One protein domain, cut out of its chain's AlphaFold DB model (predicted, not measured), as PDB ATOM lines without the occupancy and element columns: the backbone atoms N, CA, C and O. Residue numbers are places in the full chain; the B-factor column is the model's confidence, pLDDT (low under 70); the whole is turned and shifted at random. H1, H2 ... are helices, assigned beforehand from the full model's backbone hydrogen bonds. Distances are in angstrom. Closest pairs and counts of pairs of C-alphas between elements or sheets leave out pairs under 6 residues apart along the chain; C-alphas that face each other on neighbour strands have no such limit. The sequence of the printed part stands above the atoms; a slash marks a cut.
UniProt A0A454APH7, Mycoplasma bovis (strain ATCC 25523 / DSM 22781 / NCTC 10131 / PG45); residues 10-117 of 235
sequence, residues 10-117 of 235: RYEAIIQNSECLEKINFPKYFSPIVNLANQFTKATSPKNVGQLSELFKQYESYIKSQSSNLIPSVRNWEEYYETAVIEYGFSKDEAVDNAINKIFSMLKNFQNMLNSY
ATOM      1  N   ARG A  10     -30.296  41.415  -3.367       58.50
ATOM      2  CA  ARG A  10     -31.481  40.722  -2.830       58.50
ATOM      3  C   ARG A  10     -32.022  39.644  -3.769       58.50
ATOM      4  O   ARG A  10     -32.582  38.672  -3.276       58.50
ATOM      5  N   TYR A  11     -31.860  39.793  -5.082       61.91
ATOM      6  CA  TYR A  11     -32.375  38.827  -6.054       61.91
ATOM      7  C   TYR A  11     -31.534  37.546  -6.065       61.91
ATOM      8  O   TYR A  11     -32.085  36.453  -5.967       61.91
ATOM      9  N   GLU A  12     -30.205  37.680  -6.048       62.28
ATOM     10  CA  GLU A  12     -29.275  36.547  -5.930       62.28
ATOM     11  C   GLU A  12     -29.489  35.759  -4.628       62.28
ATOM     12  O   GLU A  12     -29.541  34.529  -4.631       62.28
ATOM     13  N   ALA A  13     -29.708  36.460  -3.509       62.09
ATOM     14  CA  ALA A  13     -30.014  35.818  -2.234       62.09
ATOM     15  C   ALA A  13     -31.365  35.075  -2.247       62.09
ATOM     16  O   ALA A  13     -31.490  34.023  -1.622       62.09
ATOM     17  N   ILE A  14     -32.375  35.581  -2.965       66.88
ATOM     18  CA  ILE A  14     -33.658  34.883  -3.148       66.88
ATOM     19  C   ILE A  14     -33.470  33.629  -4.010       66.88
ATOM     20  O   ILE A  14     -34.013  32.584  -3.662       66.88
ATOM     21  N   ILE A  15     -32.679  33.701  -5.088       66.56
ATOM     22  CA  ILE A  15     -32.377  32.540  -5.938       66.56
ATOM     23  C   ILE A  15     -31.703  31.442  -5.115       66.56
ATOM     24  O   ILE A  15     -32.199  30.317  -5.099       66.56
ATOM     25  N   GLN A  16     -30.648  31.767  -4.364       63.91
ATOM     26  CA  GLN A  16     -29.942  30.797  -3.516       63.91
ATOM     27  C   GLN A  16     -30.874  30.135  -2.488       63.91
ATOM     28  O   GLN A  16     -30.800  28.931  -2.270       63.91
ATOM     29  N   ASN A  17     -31.808  30.897  -1.911       65.50
ATOM     30  CA  ASN A  17     -32.808  30.383  -0.967       65.50
ATOM     31  C   ASN A  17     -34.033  29.720  -1.637       65.50
ATOM     32  O   ASN A  17     -34.930  29.225  -0.945       65.50
ATOM     33  N   SER A  18     -34.077  29.705  -2.974       65.31
ATOM     34  CA  SER A  18     -35.074  28.992  -3.782       65.31
ATOM     35  C   SER A  18     -34.578  27.647  -4.323       65.31
ATOM     36  O   SER A  18     -35.392  26.776  -4.619       65.31
ATOM     37  N   GLU A  19     -33.259  27.435  -4.391       57.81
ATOM     38  CA  GLU A  19     -32.622  26.233  -4.957       57.81
ATOM     39  C   GLU A  19     -32.684  24.976  -4.053       57.81
ATOM     40  O   GLU A  19     -31.976  24.003  -4.295       57.81
ATOM     41  N   CYS A  20     -33.571  24.928  -3.051       52.56
ATOM     42  CA  CYS A  20     -33.801  23.723  -2.233       52.56
ATOM     43  C   CYS A  20     -34.570  22.599  -2.957       52.56
ATOM     44  O   CYS A  20     -34.757  21.528  -2.387       52.56
ATOM     45  N   LEU A  21     -35.027  22.821  -4.191       55.66
ATOM     46  CA  LEU A  21     -35.587  21.769  -5.037       55.66
ATOM     47  C   LEU A  21     -34.489  21.285  -5.983       55.66
ATOM     48  O   LEU A  21     -33.938  22.083  -6.743       55.66
ATOM     49  N   GLU A  22     -34.165  19.990  -5.941       59.59
ATOM     50  CA  GLU A  22     -33.218  19.387  -6.881       59.59
ATOM     51  C   GLU A  22     -33.558  19.812  -8.317       59.59
ATOM     52  O   GLU A  22     -34.724  19.811  -8.723       59.59
ATOM     53  N   LYS A  23     -32.537  20.178  -9.106       65.50
ATOM     54  CA  LYS A  23     -32.707  20.458 -10.538       65.50
ATOM     55  C   LYS A  23     -33.061  19.157 -11.258       65.50
ATOM     56  O   LYS A  23     -32.202  18.472 -11.808       65.50
ATOM     57  N   ILE A  24     -34.344  18.817 -11.244       76.69
ATOM     58  CA  ILE A  24     -34.886  17.675 -11.967       76.69
ATOM     59  C   ILE A  24     -35.002  18.063 -13.439       76.69
ATOM     60  O   ILE A  24     -35.785  18.934 -13.823       76.69
ATOM     61  N   ASN A  25     -34.234  17.378 -14.284       84.06
ATOM     62  CA  ASN A  25     -34.364  17.500 -15.729       84.06
ATOM     63  C   ASN A  25     -35.536  16.647 -16.212       84.06
ATOM     64  O   ASN A  25     -35.412  15.441 -16.425       84.06
ATOM     65  N   PHE A  26     -36.686  17.287 -16.399       88.75
ATOM     66  CA  PHE A  26     -37.836  16.632 -17.003       88.75
ATOM     67  C   PHE A  26     -37.625  16.378 -18.509       88.75
ATOM     68  O   PHE A  26     -36.984  17.183 -19.193       88.75
ATOM     69  N   PRO A  27     -38.212  15.304 -19.077       93.38
ATOM     70  CA  PRO A  27     -38.247  15.104 -20.524       93.38
ATOM     71  C   PRO A  27     -38.867  16.306 -21.253       93.38
ATOM     72  O   PRO A  27     -39.803  16.925 -20.747       93.38
ATOM     73  N   LYS A  28     -38.415  16.576 -22.488       92.62
ATOM     74  CA  LYS A  28     -38.794  17.750 -23.309       92.62
ATOM     75  C   LYS A  28     -40.294  18.092 -23.312       92.62
ATOM     76  O   LYS A  28     -40.652  19.264 -23.367       92.62
ATOM     77  N   TYR A  29     -41.169  17.085 -23.276       92.94
ATOM     78  CA  TYR A  29     -42.624  17.263 -23.371       92.94
ATOM     79  C   TYR A  29     -43.387  17.058 -22.057       92.94
ATOM     80  O   TYR A  29     -44.610  17.182 -22.056       92.94
ATOM     81  N   PHE A  30     -42.699  16.813 -20.939       94.44
ATOM     82  CA  PHE A  30     -43.336  16.597 -19.639       94.44
ATOM     83  C   PHE A  30     -44.067  17.850 -19.132       94.44
ATOM     84  O   PHE A  30     -45.273  17.811 -18.906       94.44
ATOM     85  N   SER A  31     -43.384  18.993 -19.019       93.88
ATOM     86  CA  SER A  31     -44.031  20.223 -18.538       93.88
ATOM     87  C   SER A  31     -45.167  20.695 -19.461       93.88
ATOM     88  O   SER A  31     -46.235  21.021 -18.943       93.88
ATOM     89  N   PRO A  32     -45.032  20.682 -20.808       95.62
ATOM     90  CA  PRO A  32     -46.149  20.991 -21.702       95.62
ATOM     91  C   PRO A  32     -47.395  20.121 -21.485       95.62
ATOM     92  O   PRO A  32     -48.498  20.664 -21.408       95.62
ATOM     93  N   ILE A  33     -47.249  18.793 -21.357       96.56
ATOM     94  CA  ILE A  33     -48.409  17.901 -21.195       96.56
ATOM     95  C   ILE A  33     -49.041  18.019 -19.801       96.56
ATOM     96  O   ILE A  33     -50.266  18.012 -19.687       96.56
ATOM     97  N   VAL A  34     -48.233  18.221 -18.753       97.12
ATOM     98  CA  VAL A  34     -48.714  18.499 -17.388       97.12
ATOM     99  C   VAL A  34     -49.481  19.821 -17.340       97.12
ATOM    100  O   VAL A  34     -50.579  19.880 -16.787       97.12
ATOM    101  N   ASN A  35     -48.961  20.871 -17.982       95.44
ATOM    102  CA  ASN A  35     -49.638  22.164 -18.061       95.44
ATOM    103  C   ASN A  35     -50.972  22.061 -18.804       95.44
ATOM    104  O   ASN A  35     -51.963  22.644 -18.363       95.44
ATOM    105  N   LEU A  36     -51.025  21.296 -19.899       95.44
ATOM    106  CA  LEU A  36     -52.271  21.027 -20.610       95.44
ATOM    107  C   LEU A  36     -53.270  20.281 -19.713       95.44
ATOM    108  O   LEU A  36     -54.422  20.696 -19.600       95.44
ATOM    109  N   ALA A  37     -52.830  19.230 -19.016       97.12
ATOM    110  CA  ALA A  37     -53.663  18.477 -18.079       97.12
ATOM    111  C   ALA A  37     -54.221  19.364 -16.950       97.12
ATOM    112  O   ALA A  37     -55.412  19.294 -16.626       97.12
ATOM    113  N   ASN A  38     -53.395  20.251 -16.391       97.06
ATOM    114  CA  ASN A  38     -53.826  21.214 -15.382       97.06
ATOM    115  C   ASN A  38     -54.844  22.226 -15.939       97.06
ATOM    116  O   ASN A  38     -55.806  22.555 -15.255       97.06
ATOM    117  N   GLN A  39     -54.706  22.681 -17.191       93.81
ATOM    118  CA  GLN A  39     -55.683  23.591 -17.811       93.81
ATOM    119  C   GLN A  39     -57.082  22.968 -17.924       93.81
ATOM    120  O   GLN A  39     -58.074  23.651 -17.663       93.81
ATOM    121  N   PHE A  40     -57.177  21.680 -18.272       94.31
ATOM    122  CA  PHE A  40     -58.465  20.984 -18.349       94.31
ATOM    123  C   PHE A  40     -59.083  20.730 -16.972       94.31
ATOM    124  O   PHE A  40     -60.289  20.887 -16.792       94.31
ATOM    125  N   THR A  41     -58.266  20.338 -15.998       96.12
ATOM    126  CA  THR A  41     -58.744  19.944 -14.660       96.12
ATOM    127  C   THR A  41     -58.889  21.111 -13.695       96.12
ATOM    128  O   THR A  41     -59.595  20.995 -12.692       96.12
ATOM    129  N   LYS A  42     -58.216  22.230 -13.978       95.81
ATOM    130  CA  LYS A  42     -58.037  23.365 -13.064       95.81
ATOM    131  C   LYS A  42     -57.497  22.904 -11.704       95.81
ATOM    132  O   LYS A  42     -57.933  23.401 -10.662       95.81
ATOM    133  N   ALA A  43     -56.589  21.925 -11.713       96.94
ATOM    134  CA  ALA A  43     -56.100  21.255 -10.512       96.94
ATOM    135  C   ALA A  43     -55.442  22.231  -9.531       96.94
ATOM    136  O   ALA A  43     -55.744  22.160  -8.349       96.94
ATOM    137  N   THR A  44     -54.692  23.222 -10.016       96.69
ATOM    138  CA  THR A  44     -54.061  24.270  -9.187       96.69
ATOM    139  C   THR A  44     -54.875  25.571  -9.118       96.69
ATOM    140  O   THR A  44     -54.315  26.662  -9.024       96.69
ATOM    141  N   SER A  45     -56.200  25.496  -9.266       95.12
ATOM    142  CA  SER A  45     -57.066  26.671  -9.103       95.12
ATOM    143  C   SER A  45     -57.217  27.071  -7.630       95.12
ATOM    144  O   SER A  45     -57.010  26.227  -6.755       95.12
ATOM    145  N   PRO A  46     -57.669  28.305  -7.335       95.88
ATOM    146  CA  PRO A  46     -57.758  28.801  -5.957       95.88
ATOM    147  C   PRO A  46     -58.623  27.939  -5.038       95.88
ATOM    148  O   PRO A  46     -58.350  27.808  -3.853       95.88
ATOM    149  N   LYS A  47     -59.632  27.272  -5.607       94.75
ATOM    150  CA  LYS A  47     -60.491  26.322  -4.894       94.75
ATOM    151  C   LYS A  47     -59.740  25.088  -4.363       94.75
ATOM    152  O   LYS A  47     -60.232  24.453  -3.443       94.75
ATOM    153  N   ASN A  48     -58.618  24.707  -4.972       95.12
ATOM    154  CA  ASN A  48     -57.912  23.461  -4.658       95.12
ATOM    155  C   ASN A  48     -56.567  23.679  -3.949       95.12
ATOM    156  O   ASN A  48     -56.098  22.760  -3.295       95.12
ATOM    157  N   VAL A  49     -55.924  24.836  -4.144       97.12
ATOM    158  CA  VAL A  49     -54.582  25.135  -3.594       97.12
ATOM    159  C   VAL A  49     -54.512  26.499  -2.901       97.12
ATOM    160  O   VAL A  49     -53.437  27.026  -2.639       97.12
ATOM    161  N   GLY A  50     -55.664  27.124  -2.668       96.38
ATOM    162  CA  GLY A  50     -55.747  28.485  -2.162       96.38
ATOM    163  C   GLY A  50     -55.385  29.540  -3.208       96.38
ATOM    164  O   GLY A  50     -54.823  29.258  -4.273       96.38
ATOM    165  N   GLN A  51     -55.729  30.795  -2.930       96.75
ATOM    166  CA  GLN A  51     -55.353  31.913  -3.789       96.75
ATOM    167  C   GLN A  51     -53.879  32.268  -3.542       96.75
ATOM    168  O   GLN A  51     -53.563  33.173  -2.774       96.75
ATOM    169  N   LEU A  52     -52.965  31.548  -4.207       95.94
ATOM    170  CA  LEU A  52     -51.515  31.627  -3.968       95.94
ATOM    171  C   LEU A  52     -50.952  33.056  -4.000       95.94
ATOM    172  O   LEU A  52     -50.077  33.377  -3.210       95.94
ATOM    173  N   SER A  53     -51.460  33.939  -4.866       94.44
ATOM    174  CA  SER A  53     -50.990  35.332  -4.931       94.44
ATOM    175  C   SER A  53     -51.444  36.195  -3.752       94.44
ATOM    176  O   SER A  53     -50.750  37.145  -3.395       94.44
ATOM    177  N   GLU A  54     -52.592  35.895  -3.146       95.88
ATOM    178  CA  GLU A  54     -53.053  36.563  -1.924       95.88
ATOM    179  C   GLU A  54     -52.328  35.990  -0.710       95.88
ATOM    180  O   GLU A  54     -51.757  36.757   0.063       95.88
ATOM    181  N   LEU A  55     -52.242  34.660  -0.614       96.56
ATOM    182  CA  LEU A  55     -51.475  33.963   0.418       96.56
ATOM    183  C   LEU A  55     -50.008  34.417   0.440       96.56
ATOM    184  O   LEU A  55     -49.458  34.678   1.506       96.56
ATOM    185  N   PHE A  56     -49.379  34.596  -0.724       95.31
ATOM    186  CA  PHE A  56     -47.991  35.055  -0.795       95.31
ATOM    187  C   PHE A  56     -47.819  36.504  -0.314       95.31
ATOM    188  O   PHE A  56     -46.853  36.809   0.378       95.31
ATOM    189  N   LYS A  57     -48.773  37.403  -0.585       94.75
ATOM    190  CA  LYS A  57     -48.740  38.778  -0.041       94.75
ATOM    191  C   LYS A  57     -48.887  38.798   1.482       94.75
ATOM    192  O   LYS A  57     -48.271  39.625   2.163       94.75
ATOM    193  N   GLN A  58     -49.715  37.904   2.018       94.94
ATOM    194  CA  GLN A  58     -49.865  37.742   3.462       94.94
ATOM    195  C   GLN A  58     -48.569  37.190   4.075       94.94
ATOM    196  O   GLN A  58     -48.080  37.752   5.054       94.94
ATOM    197  N   TYR A  59     -47.946  36.198   3.433       94.38
ATOM    198  CA  TYR A  59     -46.617  35.690   3.787       94.38
ATOM    199  C   TYR A  59     -45.549  36.791   3.804       94.38
ATOM    200  O   TYR A  59     -44.822  36.930   4.786       94.38
ATOM    201  N   GLU A  60     -45.473  37.633   2.769       90.94
ATOM    202  CA  GLU A  60     -44.516  38.746   2.728       90.94
ATOM    203  C   GLU A  60     -44.705  39.717   3.900       90.94
ATOM    204  O   GLU A  60     -43.730  40.234   4.453       90.94
ATOM    205  N   SER A  61     -45.956  39.971   4.290       91.19
ATOM    206  CA  SER A  61     -46.285  40.823   5.437       91.19
ATOM    207  C   SER A  61     -45.904  40.151   6.759       91.19
ATOM    208  O   SER A  61     -45.312  40.793   7.628       91.19
ATOM    209  N   TYR A  62     -46.172  38.848   6.879       90.88
ATOM    210  CA  TYR A  62     -45.782  38.028   8.021       90.88
ATOM    211  C   TYR A  62     -44.262  38.039   8.219       90.88
ATOM    212  O   TYR A  62     -43.795  38.414   9.293       90.88
ATOM    213  N   ILE A  63     -43.475  37.757   7.178       89.06
ATOM    214  CA  ILE A  63     -42.007  37.755   7.256       89.06
ATOM    215  C   ILE A  63     -41.450  39.125   7.660       89.06
ATOM    216  O   ILE A  63     -40.597  39.201   8.546       89.06
ATOM    217  N   LYS A  64     -41.970  40.217   7.086       86.81
ATOM    218  CA  LYS A  64     -41.556  41.581   7.461       86.81
ATOM    219  C   LYS A  64     -41.825  41.895   8.931       86.81
ATOM    220  O   LYS A  64     -41.054  42.641   9.528       86.81
ATOM    221  N   SER A  65     -42.893  41.340   9.509       87.31
ATOM    222  CA  SER A  65     -43.204  41.527  10.930       87.31
ATOM    223  C   SER A  65     -42.267  40.756  11.867       87.31
ATOM    224  O   SER A  65     -42.082  41.178  13.004       87.31
ATOM    225  N   GLN A  66     -41.651  39.664  11.394       84.81
ATOM    226  CA  GLN A  66     -40.704  38.864  12.178       84.81
ATOM    227  C   GLN A  66     -39.310  39.504  12.226       84.81
ATOM    228  O   GLN A  66     -38.687  39.555  13.285       84.81
ATOM    229  N   SER A  67     -38.793  39.991  11.091       81.25
ATOM    230  CA  SER A  67     -37.509  40.703  11.029       81.25
ATOM    231  C   SER A  67     -37.327  41.425   9.695       81.25
ATOM    232  O   SER A  67     -37.525  40.847   8.627       81.25
ATOM    233  N   SER A  68     -36.853  42.673   9.739       75.88
ATOM    234  CA  SER A  68     -36.535  43.469   8.542       75.88
ATOM    235  C   SER A  68     -35.332  42.946   7.745       75.88
ATOM    236  O   SER A  68     -35.150  43.336   6.590       75.88
ATOM    237  N   ASN A  69     -34.526  42.062   8.345       78.06
ATOM    238  CA  ASN A  69     -33.311  41.501   7.754       78.06
ATOM    239  C   ASN A  69     -33.452  40.024   7.352       78.06
ATOM    240  O   ASN A  69     -32.476  39.438   6.887       78.06
ATOM    241  N   LEU A  70     -34.628  39.408   7.535       77.88
ATOM    242  CA  LEU A  70     -34.834  38.026   7.106       77.88
ATOM    243  C   LEU A  70     -34.866  37.950   5.575       77.88
ATOM    244  O   LEU A  70     -35.542  38.740   4.916       77.88
ATOM    245  N   ILE A  71     -34.155  36.973   5.019       80.88
ATOM    246  CA  ILE A  71     -34.204  36.644   3.594       80.88
ATOM    247  C   ILE A  71     -35.213  35.496   3.435       80.88
ATOM    248  O   ILE A  71     -34.971  34.420   3.983       80.88
ATOM    249  N   PRO A  72     -36.350  35.703   2.744       83.44
ATOM    250  CA  PRO A  72     -37.347  34.657   2.528       83.44
ATOM    251  C   PRO A  72     -36.761  33.435   1.810       83.44
ATOM    252  O   PRO A  72     -35.979  33.583   0.871       83.44
ATOM    253  N   SER A  73     -37.198  32.237   2.202       85.81
ATOM    254  CA  SER A  73     -36.865  30.978   1.522       85.81
ATOM    255  C   SER A  73     -38.119  30.209   1.105       85.81
ATOM    256  O   SER A  73     -39.214  30.465   1.613       85.81
ATOM    257  N   VAL A  74     -37.958  29.229   0.209       87.06
ATOM    258  CA  VAL A  74     -39.047  28.303  -0.162       87.06
ATOM    259  C   VAL A  74     -39.553  27.529   1.054       87.06
ATOM    260  O   VAL A  74     -40.756  27.347   1.196       87.06
ATOM    261  N   ARG A  75     -38.658  27.148   1.972       86.75
ATOM    262  CA  ARG A  75     -39.036  26.466   3.213       86.75
ATOM    263  C   ARG A  75     -39.929  27.338   4.096       86.75
ATOM    264  O   ARG A  75     -40.937  26.857   4.591       86.75
ATOM    265  N   ASN A  76     -39.595  28.619   4.265       89.75
ATOM    266  CA  ASN A  76     -40.431  29.526   5.058       89.75
ATOM    267  C   ASN A  76     -41.796  29.759   4.405       89.75
ATOM    268  O   ASN A  76     -42.798  29.892   5.103       89.75
ATOM    269  N   TRP A  77     -41.838  29.795   3.073       93.38
ATOM    270  CA  TRP A  77     -43.095  29.833   2.340       93.38
ATOM    271  C   TRP A  77     -43.922  28.564   2.568       93.38
ATOM    272  O   TRP A  77     -45.112  28.669   2.846       93.38
ATOM    273  N   GLU A  78     -43.310  27.382   2.498       93.06
ATOM    274  CA  GLU A  78     -43.993  26.108   2.734       93.06
ATOM    275  C   GLU A  78     -44.546  26.010   4.165       93.06
ATOM    276  O   GLU A  78     -45.710  25.661   4.347       93.06
ATOM    277  N   GLU A  79     -43.745  26.389   5.167       92.50
ATOM    278  CA  GLU A  79     -44.150  26.443   6.579       92.50
ATOM    279  C   GLU A  79     -45.321  27.417   6.796       92.50
ATOM    280  O   GLU A  79     -46.273  27.104   7.508       92.50
ATOM    281  N   TYR A  80     -45.291  28.588   6.153       95.50
ATOM    282  CA  TYR A  80     -46.402  29.536   6.213       95.50
ATOM    283  C   TYR A  80     -47.658  28.979   5.532       95.50
ATOM    284  O   TYR A  80     -48.746  29.022   6.109       95.50
ATOM    285  N   TYR A  81     -47.508  28.433   4.323       96.94
ATOM    286  CA  TYR A  81     -48.605  27.879   3.537       96.94
ATOM    287  C   TYR A  81     -49.321  26.746   4.279       96.94
ATOM    288  O   TYR A  81     -50.548  26.753   4.298       96.94
ATOM    289  N   GLU A  82     -48.587  25.846   4.947       96.25
ATOM    290  CA  GLU A  82     -49.141  24.777   5.801       96.25
ATOM    291  C   GLU A  82     -50.207  25.297   6.773       96.25
ATOM    292  O   GLU A  82     -51.258  24.687   6.944       96.25
ATOM    293  N   THR A  83     -49.951  26.457   7.382       96.38
ATOM    294  CA  THR A  83     -50.866  27.059   8.358       96.38
ATOM    295  C   THR A  83     -51.975  27.873   7.698       96.38
ATOM    296  O   THR A  83     -53.142  27.740   8.063       96.38
ATOM    297  N   ALA A  84     -51.633  28.698   6.707       95.62
ATOM    298  CA  ALA A  84     -52.563  29.639   6.095       95.62
ATOM    299  C   ALA A  84     -53.611  28.940   5.217       95.62
ATOM    300  O   ALA A  84     -54.755  29.383   5.118       95.62
ATOM    301  N   VAL A  85     -53.244  27.825   4.582       94.88
ATOM    302  CA  VAL A  85     -54.131  27.116   3.657       94.88
ATOM    303  C   VAL A  85     -55.315  26.440   4.362       94.88
ATOM    304  O   VAL A  85     -56.348  26.221   3.733       94.88
ATOM    305  N   ILE A  86     -55.234  26.218   5.678       95.00
ATOM    306  CA  ILE A  86     -56.329  25.662   6.488       95.00
ATOM    307  C   ILE A  86     -57.600  26.522   6.381       95.00
ATOM    308  O   ILE A  86     -58.705  25.979   6.399       95.00
ATOM    309  N   GLU A  87     -57.477  27.841   6.181       94.69
ATOM    310  CA  GLU A  87     -58.622  28.742   5.956       94.69
ATOM    311  C   GLU A  87     -59.438  28.379   4.703       94.69
ATOM    312  O   GLU A  87     -60.625  28.696   4.610       94.69
ATOM    313  N   TYR A  88     -58.823  27.671   3.752       94.12
ATOM    314  CA  TYR A  88     -59.469  27.158   2.545       94.12
ATOM    315  C   TYR A  88     -60.116  25.777   2.747       94.12
ATOM    316  O   TYR A  88     -60.777  25.277   1.835       94.12
ATOM    317  N   GLY A  89     -59.984  25.183   3.939       95.88
ATOM    318  CA  GLY A  89     -60.650  23.942   4.333       95.88
ATOM    319  C   GLY A  89     -59.898  22.659   3.978       95.88
ATOM    320  O   GLY A  89     -60.535  21.617   3.847       95.88
ATOM    321  N   PHE A  90     -58.580  22.731   3.790       95.88
ATOM    322  CA  PHE A  90     -57.715  21.579   3.525       95.88
ATOM    323  C   PHE A  90     -56.295  21.822   4.052       95.88
ATOM    324  O   PHE A  90     -55.894  22.970   4.245       95.88
ATOM    325  N   SER A  91     -55.534  20.754   4.286       97.00
ATOM    326  CA  SER A  91     -54.104  20.826   4.614       97.00
ATOM    327  C   SER A  91     -53.238  21.066   3.372       97.00
ATOM    328  O   SER A  91     -53.699  20.949   2.230       97.00
ATOM    329  N   LYS A  92     -51.945  21.363   3.571       96.25
ATOM    330  CA  LYS A  92     -50.983  21.428   2.461       96.25
ATOM    331  C   LYS A  92     -50.929  20.107   1.697       96.25
ATOM    332  O   LYS A  92     -50.988  20.123   0.467       96.25
ATOM    333  N   ASP A  93     -50.839  18.990   2.414       96.69
ATOM    334  CA  ASP A  93     -50.730  17.662   1.809       96.69
ATOM    335  C   ASP A  93     -51.985  17.327   0.998       96.69
ATOM    336  O   ASP A  93     -51.884  16.899  -0.151       96.69
ATOM    337  N   GLU A  94     -53.177  17.649   1.514       97.50
ATOM    338  CA  GLU A  94     -54.428  17.495   0.767       97.50
ATOM    339  C   GLU A  94     -54.456  18.373  -0.491       97.50
ATOM    340  O   GLU A  94     -54.919  17.922  -1.543       97.50
ATOM    341  N   ALA A  95     -53.965  19.615  -0.428       97.19
ATOM    342  CA  ALA A  95     -53.881  20.493  -1.597       97.19
ATOM    343  C   ALA A  95     -52.987  19.891  -2.693       97.19
ATOM    344  O   ALA A  95     -53.365  19.855  -3.871       97.19
ATOM    345  N   VAL A  96     -51.808  19.404  -2.296       97.06
ATOM    346  CA  VAL A  96     -50.810  18.805  -3.188       97.06
ATOM    347  C   VAL A  96     -51.341  17.504  -3.788       97.06
ATOM    348  O   VAL A  96     -51.394  17.384  -5.015       97.06
ATOM    349  N   ASP A  97     -51.821  16.575  -2.965       97.94
ATOM    350  CA  ASP A  97     -52.334  15.279  -3.414       97.94
ATOM    351  C   ASP A  97     -53.547  15.437  -4.329       97.94
ATOM    352  O   ASP A  97     -53.639  14.792  -5.378       97.94
ATOM    353  N   ASN A  98     -54.472  16.341  -3.999       97.06
ATOM    354  CA  ASN A  98     -55.621  16.614  -4.857       97.06
ATOM    355  C   ASN A  98     -55.199  17.181  -6.215       97.06
ATOM    356  O   ASN A  98     -55.788  16.819  -7.243       97.06
ATOM    357  N   ALA A  99     -54.199  18.064  -6.246       97.94
ATOM    358  CA  ALA A  99     -53.679  18.603  -7.495       97.94
ATOM    359  C   ALA A  99     -52.982  17.512  -8.329       97.94
ATOM    360  O   ALA A  99     -53.284  17.369  -9.519       97.94
ATOM    361  N   ILE A 100     -52.125  16.700  -7.698       98.25
ATOM    362  CA  ILE A 100     -51.429  15.567  -8.322       98.25
ATOM    363  C   ILE A 100     -52.437  14.585  -8.915       98.25
ATOM    364  O   ILE A 100     -52.373  14.290 -10.109       98.25
ATOM    365  N   ASN A 101     -53.412  14.129  -8.127       98.25
ATOM    366  CA  ASN A 101     -54.387  13.126  -8.548       98.25
ATOM    367  C   ASN A 101     -55.235  13.603  -9.733       98.25
ATOM    368  O   ASN A 101     -55.463  12.850 -10.685       98.25
ATOM    369  N   LYS A 102     -55.661  14.873  -9.730       98.19
ATOM    370  CA  LYS A 102     -56.409  15.465 -10.851       98.19
ATOM    371  C   LYS A 102     -55.566  15.521 -12.123       98.19
ATOM    372  O   LYS A 102     -56.029  15.081 -13.176       98.19
ATOM    373  N   ILE A 103     -54.335  16.028 -12.032       98.50
ATOM    374  CA  ILE A 103     -53.418  16.108 -13.179       98.50
ATOM    375  C   ILE A 103     -53.124  14.706 -13.713       98.50
ATOM    376  O   ILE A 103     -53.256  14.469 -14.912       98.50
ATOM    377  N   PHE A 104     -52.783  13.764 -12.833       98.38
ATOM    378  CA  PHE A 104     -52.442  12.396 -13.204       98.38
ATOM    379  C   PHE A 104     -53.608  11.670 -13.882       98.38
ATOM    380  O   PHE A 104     -53.422  11.044 -14.926       98.38
ATOM    381  N   SER A 105     -54.827  11.822 -13.356       98.31
ATOM    382  CA  SER A 105     -56.044  11.291 -13.979       98.31
ATOM    383  C   SER A 105     -56.244  11.832 -15.402       98.31
ATOM    384  O   SER A 105     -56.505  11.073 -16.337       98.31
ATOM    385  N   MET A 106     -56.018  13.131 -15.624       98.25
ATOM    386  CA  MET A 106     -56.118  13.717 -16.964       98.25
ATOM    387  C   MET A 106     -55.001  13.252 -17.909       98.25
ATOM    388  O   MET A 106     -55.265  12.993 -19.082       98.25
ATOM    389  N   LEU A 107     -53.774  13.069 -17.413       98.31
ATOM    390  CA  LEU A 107     -52.693  12.462 -18.199       98.31
ATOM    391  C   LEU A 107     -53.048  11.032 -18.628       98.31
ATOM    392  O   LEU A 107     -52.790  10.657 -19.773       98.31
ATOM    393  N   LYS A 108     -53.694  10.252 -17.751       98.38
ATOM    394  CA  LYS A 108     -54.218   8.926 -18.101       98.38
ATOM    395  C   LYS A 108     -55.317   8.999 -19.151       98.38
ATOM    396  O   LYS A 108     -55.301   8.191 -20.072       98.38
ATOM    397  N   ASN A 109     -56.198   9.994 -19.094       98.12
ATOM    398  CA  ASN A 109     -57.195  10.204 -20.145       98.12
ATOM    399  C   ASN A 109     -56.550  10.525 -21.501       98.12
ATOM    400  O   ASN A 109     -56.967   9.964 -22.511       98.12
ATOM    401  N   PHE A 110     -55.505  11.361 -21.541       97.06
ATOM    402  CA  PHE A 110     -54.756  11.614 -22.778       97.06
ATOM    403  C   PHE A 110     -54.074  10.353 -23.307       97.06
ATOM    404  O   PHE A 110     -54.171  10.066 -24.497       97.06
ATOM    405  N   GLN A 111     -53.423   9.586 -22.428       96.88
ATOM    406  CA  GLN A 111     -52.788   8.320 -22.791       96.88
ATOM    407  C   GLN A 111     -53.811   7.325 -23.351       96.88
ATOM    408  O   GLN A 111     -53.586   6.751 -24.410       96.88
ATOM    409  N   ASN A 112     -54.942   7.146 -22.668       97.44
ATOM    410  CA  ASN A 112     -55.996   6.227 -23.086       97.44
ATOM    411  C   ASN A 112     -56.610   6.644 -24.423       97.44
ATOM    412  O   ASN A 112     -56.831   5.784 -25.268       97.44
ATOM    413  N   MET A 113     -56.831   7.947 -24.633       95.62
ATOM    414  CA  MET A 113     -57.304   8.470 -25.913       95.62
ATOM    415  C   MET A 113     -56.302   8.166 -27.027       95.62
ATOM    416  O   MET A 113     -56.684   7.592 -28.032       95.62
ATOM    417  N   LEU A 114     -55.012   8.459 -26.850       95.38
ATOM    418  CA  LEU A 114     -54.017   8.163 -27.888       95.38
ATOM    419  C   LEU A 114     -53.895   6.657 -28.166       95.38
ATOM    420  O   LEU A 114     -53.755   6.263 -29.319       95.38
ATOM    421  N   ASN A 115     -54.002   5.823 -27.132       96.25
ATOM    422  CA  ASN A 115     -53.952   4.367 -27.265       96.25
ATOM    423  C   ASN A 115     -55.210   3.768 -27.914       96.25
ATOM    424  O   ASN A 115     -55.147   2.645 -28.405       96.25
ATOM    425  N   SER A 116     -56.349   4.473 -27.910       95.88
ATOM    426  CA  SER A 116     -57.574   3.998 -28.568       95.88
ATOM    427  C   SER A 116     -57.575   4.220 -30.084       95.88
ATOM    428  O   SER A 116     -58.530   3.820 -30.745       95.88
ATOM    429  N   TYR A 117     -56.542   4.863 -30.632       95.50
ATOM    430  CA  TYR A 117     -56.389   5.114 -32.061       95.50
ATOM    431  C   TYR A 117     -55.342   4.189 -32.686       95.50
ATOM    432  O   TYR A 117     -54.246   4.022 -32.154       95.50
TER     433      TYR A 117
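Overview. This is residues 10 to 117 of the 235 residues of a protein of Mycoplasma bovis (strain ATCC 25523 / DSM 22781 / NCTC 10131 / PG45) (UniProt A0A454APH7). The shape is a loose, flat frame of helices: H2 crosses the long H6, H6 starts beside H5, and H4 crosses H5. H1 hangs apart on residues 17 to 29. The 108 printed residues hold H1 to H6 in order, all helix, with radius of gyration of the C-alphas 17.0 A and spans 59 by 33 by 18 A.

Arrangement. Begin at H1, residues 10 to 16, which touches no helix. H2, residues 30 to 41, touches residues 102 to 107 of H6, residues 92 to 115, about perpendicular at 78 degrees; closest C-alphas Ala 37 and Ile 103, 5.4 A. H3, residues 46 to 49, touches H6; closest C-alphas Val 49 and Ala 95, 5.1 A. Residues 55 to 59 of H4, residues 52 to 66, touch H5, residues 74 to 88, opposite ways at a steep tilt of 62 degrees; closest C-alphas Tyr 59 and Tyr 80, 6.6 A. H5 touches residue 92 of H6, about perpendicular at 89 degrees; closest C-alphas Glu 82 and Lys 92, 5.1 A. Each O i to N i+4 pair is within hydrogen-bond range in H1, H2, H4 and H6, 7 of 11 in H5; H3 is too short.

Along the chain. Find C-alpha 10 at (-31.481, 40.722, -2.830), where H1 begins. H4 spans 20.7 A, H5 20.6 A, and H6 34.4 A to C-alpha 115 at (-53.952, 4.367, -27.265).

Size, cuts and confidence. The farthest C-alphas, Ser 68 and Tyr 117, are 59.3 A apart. The printed part has no cut; H1 to H2 is a long link. Residues 10 to 23 have pLDDT under 70.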